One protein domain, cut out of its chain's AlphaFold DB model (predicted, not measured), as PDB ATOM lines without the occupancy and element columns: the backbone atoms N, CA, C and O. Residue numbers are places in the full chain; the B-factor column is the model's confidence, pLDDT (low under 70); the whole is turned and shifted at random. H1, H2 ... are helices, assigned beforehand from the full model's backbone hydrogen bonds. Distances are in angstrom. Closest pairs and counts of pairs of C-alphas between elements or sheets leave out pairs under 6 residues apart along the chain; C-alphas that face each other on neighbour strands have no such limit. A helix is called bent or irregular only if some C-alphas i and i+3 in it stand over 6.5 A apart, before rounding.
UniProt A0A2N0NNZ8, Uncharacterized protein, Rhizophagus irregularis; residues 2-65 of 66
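AT A GLANCE: This is residues 2 to 65 of the 66 residues of an uncharacterized protein of Rhizophagus irregularis (UniProt A0A2N0NNZ8). An open frame with few contacts: one long straight helix, H3, makes the longest side, the short helix H1 is side by side with part of its first half, and the short helix H2 sits well away from both on the far side, directed crosswise to H3. Long loops join the three, and the one from H2 to H3 runs back between H2 and the beginning of H3; residues 16 to 21 and 23 to 28, which hold most of H2, stick out from the rest. The printed part has 64 residues with three named helices, in the order H1, H2, H3, and no named strand; the class is all helix. The whole is only just compact, close to loose, with a radius of gyration of the C-alphas of 12.8 A, and the C-alphas span 36 by 28 by 16 A along their three main axes.

HOW THE PARTS SIT: From the first printed residue on, H1, residues 2 to 8, comes first, and it touches H3, residues 43 to 64, with 4 pairs of C-alphas within 8 A. The closest C-alphas of the two are those of Met 3 and Ile 49, 6.6 A apart. H3 touches H1 with residues 45 to 49 alone. The two run opposite ways at a shallow tilt of 28 degrees, with their centres 14.5 A apart. H2, residues 20 to 27, touches no helix: it is apart from H1 and apart from H3. In H1, H2 and H3 every pair of O i and N i+4 is within hydrogen-bond range.

IN THESE COORDINATES: H1 begins at Ile 2, whose C-alpha is at (43.665, -38.422, -13.102), and ends at Thr 8; it measures 10.2 A from first to last C-alpha. H2 runs from Glu 20, with its C-alpha at (35.839, -54.879, -3.693), to Cys 27, and measures 10.5 A. H3, the longest helix with 22 residues, runs 31.0 A from Arg 43 to Phe 64, whose C-alpha is at (25.091, -36.381, -0.606). No helix is bent or irregular.

THE WHOLE: The two C-alphas farthest apart are those of Lys 41 and His 65, at 36.2 A, and the first and last printed C-alphas, those of Ile 2 and His 65, are 25.0 A apart. The printed part has no cut. Both links are long: 11 residues between H1 and H2, and 15 between H2 and H3, residues 28 to 42. Residues 16 to 21 stand free, and so do residues 23 to 28, of which 23 to 27 belong to H2. The mean pLDDT of the printed part is 83.8; residues 36 to 44 and residue 65 are under 70.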
ATOM      1  N   ILE A   2      42.866 -38.782 -11.911       83.94
ATOM      2  CA  ILE A   2      43.665 -38.422 -13.102       83.94
ATOM      3  C   ILE A   2      44.882 -37.541 -12.746       83.94
ATOM      4  O   ILE A   2      46.004 -37.880 -13.103       83.94
ATOM      5  N   MET A   3      44.687 -36.478 -11.955       83.81
ATOM      6  CA  MET A   3      45.783 -35.586 -11.540       83.81
ATOM      7  C   MET A   3      46.884 -36.301 -10.732       83.81
ATOM      8  O   MET A   3      48.061 -35.988 -10.881       83.81
ATOM      9  N   TYR A   4      46.524 -37.316  -9.934       85.94
ATOM     10  CA  TYR A   4      47.495 -38.140  -9.206       85.94
ATOM     11  C   TYR A   4      48.413 -38.897 -10.168       85.94
ATOM     12  O   TYR A   4      49.629 -38.884  -9.998       85.94
ATOM     13  N   VAL A   5      47.845 -39.523 -11.202       87.75
ATOM     14  CA  VAL A   5      48.619 -40.272 -12.204       87.75
ATOM     15  C   VAL A   5      49.549 -39.334 -12.971       87.75
ATOM     16  O   VAL A   5      50.711 -39.665 -13.169       87.75
ATOM     17  N   ILE A   6      49.077 -38.140 -13.339       85.12
ATOM     18  CA  ILE A   6      49.897 -37.142 -14.043       85.12
ATOM     19  C   ILE A   6      51.080 -36.682 -13.176       85.12
ATOM     20  O   ILE A   6      52.201 -36.584 -13.671       85.12
ATOM     21  N   ALA A   7      50.857 -36.423 -11.884       80.69
ATOM     22  CA  ALA A   7      51.901 -35.919 -10.992       80.69
ATOM     23  C   ALA A   7      52.914 -36.994 -10.562       80.69
ATOM     24  O   ALA A   7      54.105 -36.709 -10.437       80.69
ATOM     25  N   THR A   8      52.448 -38.221 -10.327       81.81
ATOM     26  CA  THR A   8      53.265 -39.303  -9.749       81.81
ATOM     27  C   THR A   8      53.786 -40.290 -10.790       81.81
ATOM     28  O   THR A   8      54.768 -40.984 -10.539       81.81
ATOM     29  N   GLY A   9      53.119 -40.402 -11.943       85.19
ATOM     30  CA  GLY A   9      53.331 -41.479 -12.913       85.19
ATOM     31  C   GLY A   9      52.929 -42.867 -12.399       85.19
ATOM     32  O   GLY A   9      53.225 -43.863 -13.052       85.19
ATOM     33  N   LYS A  10      52.291 -42.954 -11.225       85.25
ATOM     34  CA  LYS A  10      51.948 -44.209 -10.551       85.25
ATOM     35  C   LYS A  10      50.442 -44.420 -10.513       85.25
ATOM     36  O   LYS A  10      49.653 -43.473 -10.466       85.25
ATOM     37  N   GLN A  11      50.051 -45.689 -10.473       88.38
ATOM     38  CA  GLN A  11      48.676 -46.068 -10.186       88.38
ATOM     39  C   GLN A  11      48.332 -45.694  -8.730       88.38
ATOM     40  O   GLN A  11      49.120 -45.985  -7.824       88.38
ATOM     41  N   PRO A  12      47.181 -45.046  -8.472       90.00
ATOM     42  CA  PRO A  12      46.686 -44.850  -7.115       90.00
ATOM     43  C   PRO A  12      46.563 -46.195  -6.400       90.00
ATOM     44  O   PRO A  12      46.076 -47.147  -6.999       90.00
ATOM     45  N   PHE A  13      46.971 -46.264  -5.132       92.06
ATOM     46  CA  PHE A  13      46.906 -47.502  -4.342       92.06
ATOM     47  C   PHE A  13      47.683 -48.673  -4.971       92.06
ATOM     48  O   PHE A  13      47.274 -49.825  -4.860       92.06
ATOM     49  N   ALA A  14      48.820 -48.403  -5.625       89.38
ATOM     50  CA  ALA A  14      49.666 -49.441  -6.231       89.38
ATOM     51  C   ALA A  14      50.137 -50.529  -5.241       89.38
ATOM     52  O   ALA A  14      50.547 -51.606  -5.660       89.38
ATOM     53  N   ASN A  15      50.091 -50.250  -3.937       89.25
ATOM     54  CA  ASN A  15      50.412 -51.177  -2.854       89.25
ATOM     55  C   ASN A  15      49.195 -51.950  -2.309       89.25
ATOM     56  O   ASN A  15      49.342 -52.692  -1.341       89.25
ATOM     57  N   CYS A  16      48.006 -51.775  -2.888       90.81
ATOM     58  CA  CYS A  16      46.777 -52.443  -2.469       90.81
ATOM     59  C   CYS A  16      46.252 -53.377  -3.569       90.81
ATOM     60  O   CYS A  16      46.364 -53.091  -4.766       90.81
ATOM     61  N   ALA A  17      45.622 -54.481  -3.159       94.81
ATOM     62  CA  ALA A  17      44.823 -55.291  -4.070       94.81
ATOM     63  C   ALA A  17      43.647 -54.454  -4.602       94.81
ATOM     64  O   ALA A  17      43.017 -53.708  -3.856       94.81
ATOM     65  N   HIS A  18      43.372 -54.551  -5.903       93.12
ATOM     66  CA  HIS A  18      42.284 -53.822  -6.557       93.12
ATOM     67  C   HIS A  18      40.994 -54.646  -6.524       93.12
ATOM     68  O   HIS A  18      40.477 -55.061  -7.557       93.12
ATOM     69  N   ASP A  19      40.525 -54.919  -5.310       95.81
ATOM     70  CA  ASP A  19      39.340 -55.719  -5.021       95.81
ATOM     71  C   ASP A  19      38.164 -54.856  -4.526       95.81
ATOM     72  O   ASP A  19      38.227 -53.622  -4.442       95.81
ATOM     73  N   GLU A  20      37.052 -55.518  -4.208       96.75
ATOM     74  CA  GLU A  20      35.839 -54.879  -3.693       96.75
ATOM     75  C   GLU A  20      36.076 -54.162  -2.359       96.75
ATOM     76  O   GLU A  20      35.442 -53.143  -2.084       96.75
ATOM     77  N   VAL A  21      37.025 -54.639  -1.547       96.44
ATOM     78  CA  VAL A  21      37.375 -54.008  -0.271       96.44
ATOM     79  C   VAL A  21      38.001 -52.641  -0.525       96.44
ATOM     80  O   VAL A  21      37.597 -51.651   0.092       96.44
ATOM     81  N   LEU A  22      38.941 -52.544  -1.471       95.19
ATOM     82  CA  LEU A  22      39.502 -51.253  -1.872       95.19
ATOM     83  C   LEU A  22      38.422 -50.328  -2.449       95.19
ATOM     84  O   LEU A  22      38.387 -49.144  -2.104       95.19
ATOM     85  N   ALA A  23      37.518 -50.853  -3.281       94.12
ATOM     86  CA  ALA A  23      36.425 -50.071  -3.854       94.12
ATOM     87  C   ALA A  23      35.513 -49.473  -2.765       94.12
ATOM     88  O   ALA A  23      35.270 -48.262  -2.762       94.12
ATOM     89  N   LEU A  24      35.089 -50.288  -1.794       95.25
ATOM     90  CA  LEU A  24      34.290 -49.846  -0.648       95.25
ATOM     91  C   LEU A  24      35.024 -48.791   0.178       95.25
ATOM     92  O   LEU A  24      34.446 -47.762   0.523       95.25
ATOM     93  N   ASN A  25      36.314 -48.986   0.445       93.38
ATOM     94  CA  ASN A  25      37.097 -48.005   1.185       93.38
ATOM     95  C   ASN A  25      37.180 -46.659   0.445       93.38
ATOM     96  O   ASN A  25      37.106 -45.597   1.072       93.38
ATOM     97  N   ILE A  26      37.322 -46.665  -0.886       91.62
ATOM     98  CA  ILE A  26      37.351 -45.435  -1.698       91.62
ATOM     99  C   ILE A  26      36.009 -44.697  -1.610       91.62
ATOM    100  O   ILE A  26      36.005 -43.463  -1.460       91.62
ATOM    101  N   CYS A  27      34.897 -45.439  -1.661       88.62
ATOM    102  CA  CYS A  27      33.546 -44.923  -1.431       88.62
ATOM    103  C   CYS A  27      33.416 -44.310  -0.030       88.62
ATOM    104  O   CYS A  27      32.977 -43.169   0.085       88.62
ATOM    105  N   ASN A  28      33.954 -44.984   0.990       89.25
ATOM    106  CA  ASN A  28      34.029 -44.497   2.373       89.25
ATOM    107  C   ASN A  28      35.024 -43.338   2.570       89.25
ATOM    108  O   ASN A  28      35.143 -42.779   3.659       89.25
ATOM    109  N   GLY A  29      35.734 -42.934   1.516       87.56
ATOM    110  CA  GLY A  29      36.473 -41.680   1.487       87.56
ATOM    111  C   GLY A  29      37.990 -41.789   1.551       87.56
ATOM    112  O   GLY A  29      38.629 -40.734   1.530       87.56
ATOM    113  N   ILE A  30      38.586 -42.988   1.558       90.06
ATOM    114  CA  ILE A  30      40.054 -43.098   1.537       90.06
ATOM    115  C   ILE A  30      40.626 -42.521   0.234       90.06
ATOM    116  O   ILE A  30      40.007 -42.582  -0.835       90.06
ATOM    117  N   ARG A  31      41.814 -41.930   0.305       89.06
ATOM    118  CA  ARG A  31      42.508 -41.315  -0.836       89.06
ATOM    119  C   ARG A  31      43.923 -41.881  -0.936       89.06
ATOM    120  O   ARG A  31      44.460 -42.297   0.087       89.06
ATOM    121  N   PRO A  32      44.510 -41.928  -2.144       88.31
ATOM    122  CA  PRO A  32      45.877 -42.384  -2.309       88.31
ATOM    123  C   PRO A  32      46.819 -41.415  -1.599       88.31
ATOM    124  O   PRO A  32      46.620 -40.198  -1.639       88.31
ATOM    125  N   GLU A  33      47.835 -41.969  -0.952       83.00
ATOM    126  CA  GLU A  33      48.826 -41.183  -0.234       83.00
ATOM    127  C   GLU A  33      49.666 -40.359  -1.216       83.00
ATOM    128  O   GLU A  33      50.144 -40.863  -2.240       83.00
ATOM    129  N   ILE A  34      49.834 -39.077  -0.896       79.94
ATOM    130  CA  ILE A  34      50.710 -38.154  -1.611       79.94
ATOM    131  C   ILE A  34      51.745 -37.688  -0.603       79.94
ATOM    132  O   ILE A  34      51.422 -36.948   0.323       79.94
ATOM    133  N   ASN A  35      52.984 -38.127  -0.789       73.12
ATOM    134  CA  ASN A  35      54.123 -37.638  -0.030       73.12
ATOM    135  C   ASN A  35      55.200 -37.111  -0.986       73.12
ATOM    136  O   ASN A  35      55.205 -37.425  -2.183       73.12
ATOM    137  N   ASP A  36      56.119 -36.308  -0.452       68.06
ATOM    138  CA  ASP A  36      57.168 -35.650  -1.240       68.06
ATOM    139  C   ASP A  36      58.113 -36.644  -1.942       68.06
ATOM    140  O   ASP A  36      58.764 -36.289  -2.921       68.06
ATOM    141  N   GLN A  37      58.149 -37.910  -1.506       66.88
ATOM    142  CA  GLN A  37      58.918 -38.970  -2.168       66.88
ATOM    143  C   GLN A  37      58.198 -39.545  -3.398       66.88
ATOM    144  O   GLN A  37      58.841 -39.965  -4.360       66.88
ATOM    145  N   ILE A  38      56.862 -39.584  -3.387       67.19
ATOM    146  CA  ILE A  38      56.037 -40.123  -4.477       67.19
ATOM    147  C   ILE A  38      55.841 -39.085  -5.592       67.19
ATOM    148  O   ILE A  38      55.776 -39.454  -6.764       67.19
ATOM    149  N   ALA A  39      55.794 -37.799  -5.238       67.69
ATOM    150  CA  ALA A  39      55.663 -36.684  -6.173       67.69
ATOM    151  C   ALA A  39      56.765 -35.626  -5.947       67.69
ATOM    152  O   ALA A  39      56.484 -34.508  -5.506       67.69
ATOM    153  N   PRO A  40      58.030 -35.947  -6.280       62.75
ATOM    154  CA  PRO A  40      59.178 -35.074  -6.019       62.75
ATOM    155  C   PRO A  40      59.229 -33.832  -6.922       62.75
ATOM    156  O   PRO A  40      59.992 -32.907  -6.659       62.75
ATOM    157  N   LYS A  41      58.437 -33.795  -8.005       62.16
ATOM    158  CA  LYS A  41      58.567 -32.778  -9.060       62.16
ATOM    159  C   LYS A  41      58.116 -31.375  -8.641       62.16
ATOM    160  O   LYS A  41      58.558 -30.423  -9.276       62.16
ATOM    161  N   SER A  42      57.296 -31.225  -7.591       62.94
ATOM    162  CA  SER A  42      56.848 -29.903  -7.109       62.94
ATOM    163  C   SER A  42      55.808 -29.995  -5.986       62.94
ATOM    164  O   SER A  42      54.702 -30.483  -6.219       62.94
ATOM    165  N   ARG A  43      56.096 -29.390  -4.822       65.44
ATOM    166  CA  ARG A  43      55.131 -29.219  -3.714       65.44
ATOM    167  C   ARG A  43      53.786 -28.633  -4.157       65.44
ATOM    168  O   ARG A  43      52.744 -29.125  -3.749       65.44
ATOM    169  N   LYS A  44      53.810 -27.665  -5.080       69.81
ATOM    170  CA  LYS A  44      52.605 -27.001  -5.601       69.81
ATOM    171  C   LYS A  44      51.559 -27.983  -6.154       69.81
ATOM    172  O   LYS A  44      50.375 -27.834  -5.878       69.81
ATOM    173  N   TYR A  45      51.989 -29.009  -6.888       75.44
ATOM    174  CA  TYR A  45      51.066 -29.998  -7.454       75.44
ATOM    175  C   TYR A  45      50.508 -30.933  -6.374       75.44
ATOM    176  O   TYR A  45      49.354 -31.350  -6.463       75.44
ATOM    177  N   ASN A  46      51.286 -31.225  -5.325       77.62
ATOM    178  CA  ASN A  46      50.822 -32.020  -4.184       77.62
ATOM    179  C   ASN A  46      49.711 -31.278  -3.438       77.62
ATOM    180  O   ASN A  46      48.676 -31.866  -3.118       77.62
ATOM    181  N   ASP A  47      49.898 -29.976  -3.227       83.19
ATOM    182  CA  ASP A  47      48.908 -29.114  -2.587       83.19
ATOM    183  C   ASP A  47      47.622 -29.022  -3.418       83.19
ATOM    184  O   ASP A  47      46.528 -29.174  -2.872       83.19
ATOM    185  N   GLU A  48      47.733 -28.864  -4.741       85.06
ATOM    186  CA  GLU A  48      46.584 -28.811  -5.655       85.06
ATOM    187  C   GLU A  48      45.781 -30.119  -5.666       85.06
ATOM    188  O   GLU A  48      44.551 -30.092  -5.563       85.06
ATOM    189  N   ILE A  49      46.447 -31.276  -5.729       84.50
ATOM    190  CA  ILE A  49      45.758 -32.576  -5.689       84.50
ATOM    191  C   ILE A  49      45.057 -32.771  -4.341       84.50
ATOM    192  O   ILE A  49      43.900 -33.200  -4.290       84.50
ATOM    193  N   ASN A  50      45.732 -32.425  -3.242       84.50
ATOM    194  CA  ASN A  50      45.144 -32.491  -1.909       84.50
ATOM    195  C   ASN A  50      43.944 -31.547  -1.772       84.50
ATOM    196  O   ASN A  50      42.934 -31.924  -1.171       84.50
ATOM    197  N   ASN A  51      44.013 -30.348  -2.354       88.19
ATOM    198  CA  ASN A  51      42.903 -29.403  -2.352       88.19
ATOM    199  C   ASN A  51      41.696 -29.943  -3.137       88.19
ATOM    200  O   ASN A  51      40.588 -29.951  -2.606       88.19
ATOM    201  N   GLN A  52      41.905 -30.525  -4.322       85.62
ATOM    202  CA  GLN A  52      40.828 -31.175  -5.084       85.62
ATOM    203  C   GLN A  52      40.139 -32.290  -4.284       85.62
ATOM    204  O   GLN A  52      38.910 -32.426  -4.306       85.62
ATOM    205  N   PHE A  53      40.904 -33.098  -3.542       86.62
ATOM    206  CA  PHE A  53      40.325 -34.130  -2.681       86.62
ATOM    207  C   PHE A  53      39.495 -33.549  -1.534       86.62
ATOM    208  O   PHE A  53      38.436 -34.109  -1.226       86.62
ATOM    209  N   LYS A  54      39.936 -32.437  -0.932       87.56
ATOM    210  CA  LYS A  54      39.182 -31.714   0.101       87.56
ATOM    211  C   LYS A  54      37.892 -31.126  -0.462       87.56
ATOM    212  O   LYS A  54      36.829 -31.420   0.072       87.56
ATOM    213  N   GLU A  55      37.956 -30.399  -1.573       88.00
ATOM    214  CA  GLU A  55      36.781 -29.812  -2.231       88.00
ATOM    215  C   GLU A  55      35.739 -30.878  -2.583       88.00
ATOM    216  O   GLU A  55      34.559 -30.740  -2.265       88.00
ATOM    217  N   THR A  56      36.176 -32.009  -3.143       83.06
ATOM    218  CA  THR A  56      35.269 -33.120  -3.475       83.06
ATOM    219  C   THR A  56      34.662 -33.766  -2.219       83.06
ATOM    220  O   THR A  56      33.580 -34.359  -2.273       83.06
ATOM    221  N   ARG A  57      35.354 -33.729  -1.072       84.19
ATOM    222  CA  ARG A  57      34.803 -34.199   0.210       84.19
ATOM    223  C   ARG A  57      33.730 -33.240   0.715       84.19
ATOM    224  O   ARG A  57      32.659 -33.699   1.093       84.19
ATOM    225  N   GLU A  58      33.993 -31.940   0.677       89.19
ATOM    226  CA  GLU A  58      33.039 -30.919   1.119       89.19
ATOM    227  C   GLU A  58      31.795 -30.870   0.225       89.19
ATOM    228  O   GLU A  58      30.676 -30.835   0.733       89.19
ATOM    229  N   TYR A  59      31.956 -30.993  -1.096       87.19
ATOM    230  CA  TYR A  59      30.831 -31.134  -2.021       87.19
ATOM    231  C   TYR A  59      29.960 -32.352  -1.670       87.19
ATOM    232  O   TYR A  59      28.743 -32.236  -1.556       87.19
ATOM    233  N   ARG A  60      30.570 -33.518  -1.416       84.38
ATOM    234  CA  ARG A  60      29.817 -34.715  -1.001       84.38
ATOM    235  C   ARG A  60      29.087 -34.533   0.322       84.38
ATOM    236  O   ARG A  60      27.917 -34.884   0.393       84.38
ATOM    237  N   LYS A  61      29.721 -33.947   1.338       86.31
ATOM    238  CA  LYS A  61      29.045 -33.647   2.611       86.31
ATOM    239  C   LYS A  61      27.844 -32.725   2.411       86.31
ATOM    240  O   LYS A  61      26.799 -32.940   3.010       86.31
ATOM    241  N   LYS A  62      28.001 -31.708   1.559       90.12
ATOM    242  CA  LYS A  62      26.971 -30.698   1.302       90.12
ATOM    243  C   LYS A  62      25.763 -31.246   0.542       90.12
ATOM    244  O   LYS A  62      24.658 -30.772   0.776       90.12
ATOM    245  N   PHE A  63      25.967 -32.193  -0.373       83.12
ATOM    246  CA  PHE A  63      24.923 -32.604  -1.319       83.12
ATOM    247  C   PHE A  63      24.506 -34.073  -1.228       83.12
ATOM    248  O   PHE A  63      23.451 -34.424  -1.745       83.12
ATOM    249  N   PHE A  64      25.300 -34.932  -0.587       75.62
ATOM    250  CA  PHE A  64      25.091 -36.381  -0.606       75.62
ATOM    251  C   PHE A  64      24.967 -37.032   0.779       75.62
ATOM    252  O   PHE A  64      24.802 -38.244   0.810       75.62
ATOM    253  N   HIS A  65      25.004 -36.270   1.887       66.00
ATOM    254  CA  HIS A  65      24.816 -36.763   3.270       66.00
ATOM    255  C   HIS A  65      25.429 -38.161   3.530       66.00
ATOM    256  O   HIS A  65      24.764 -39.051   4.057       66.00
TER     257      HIS A  65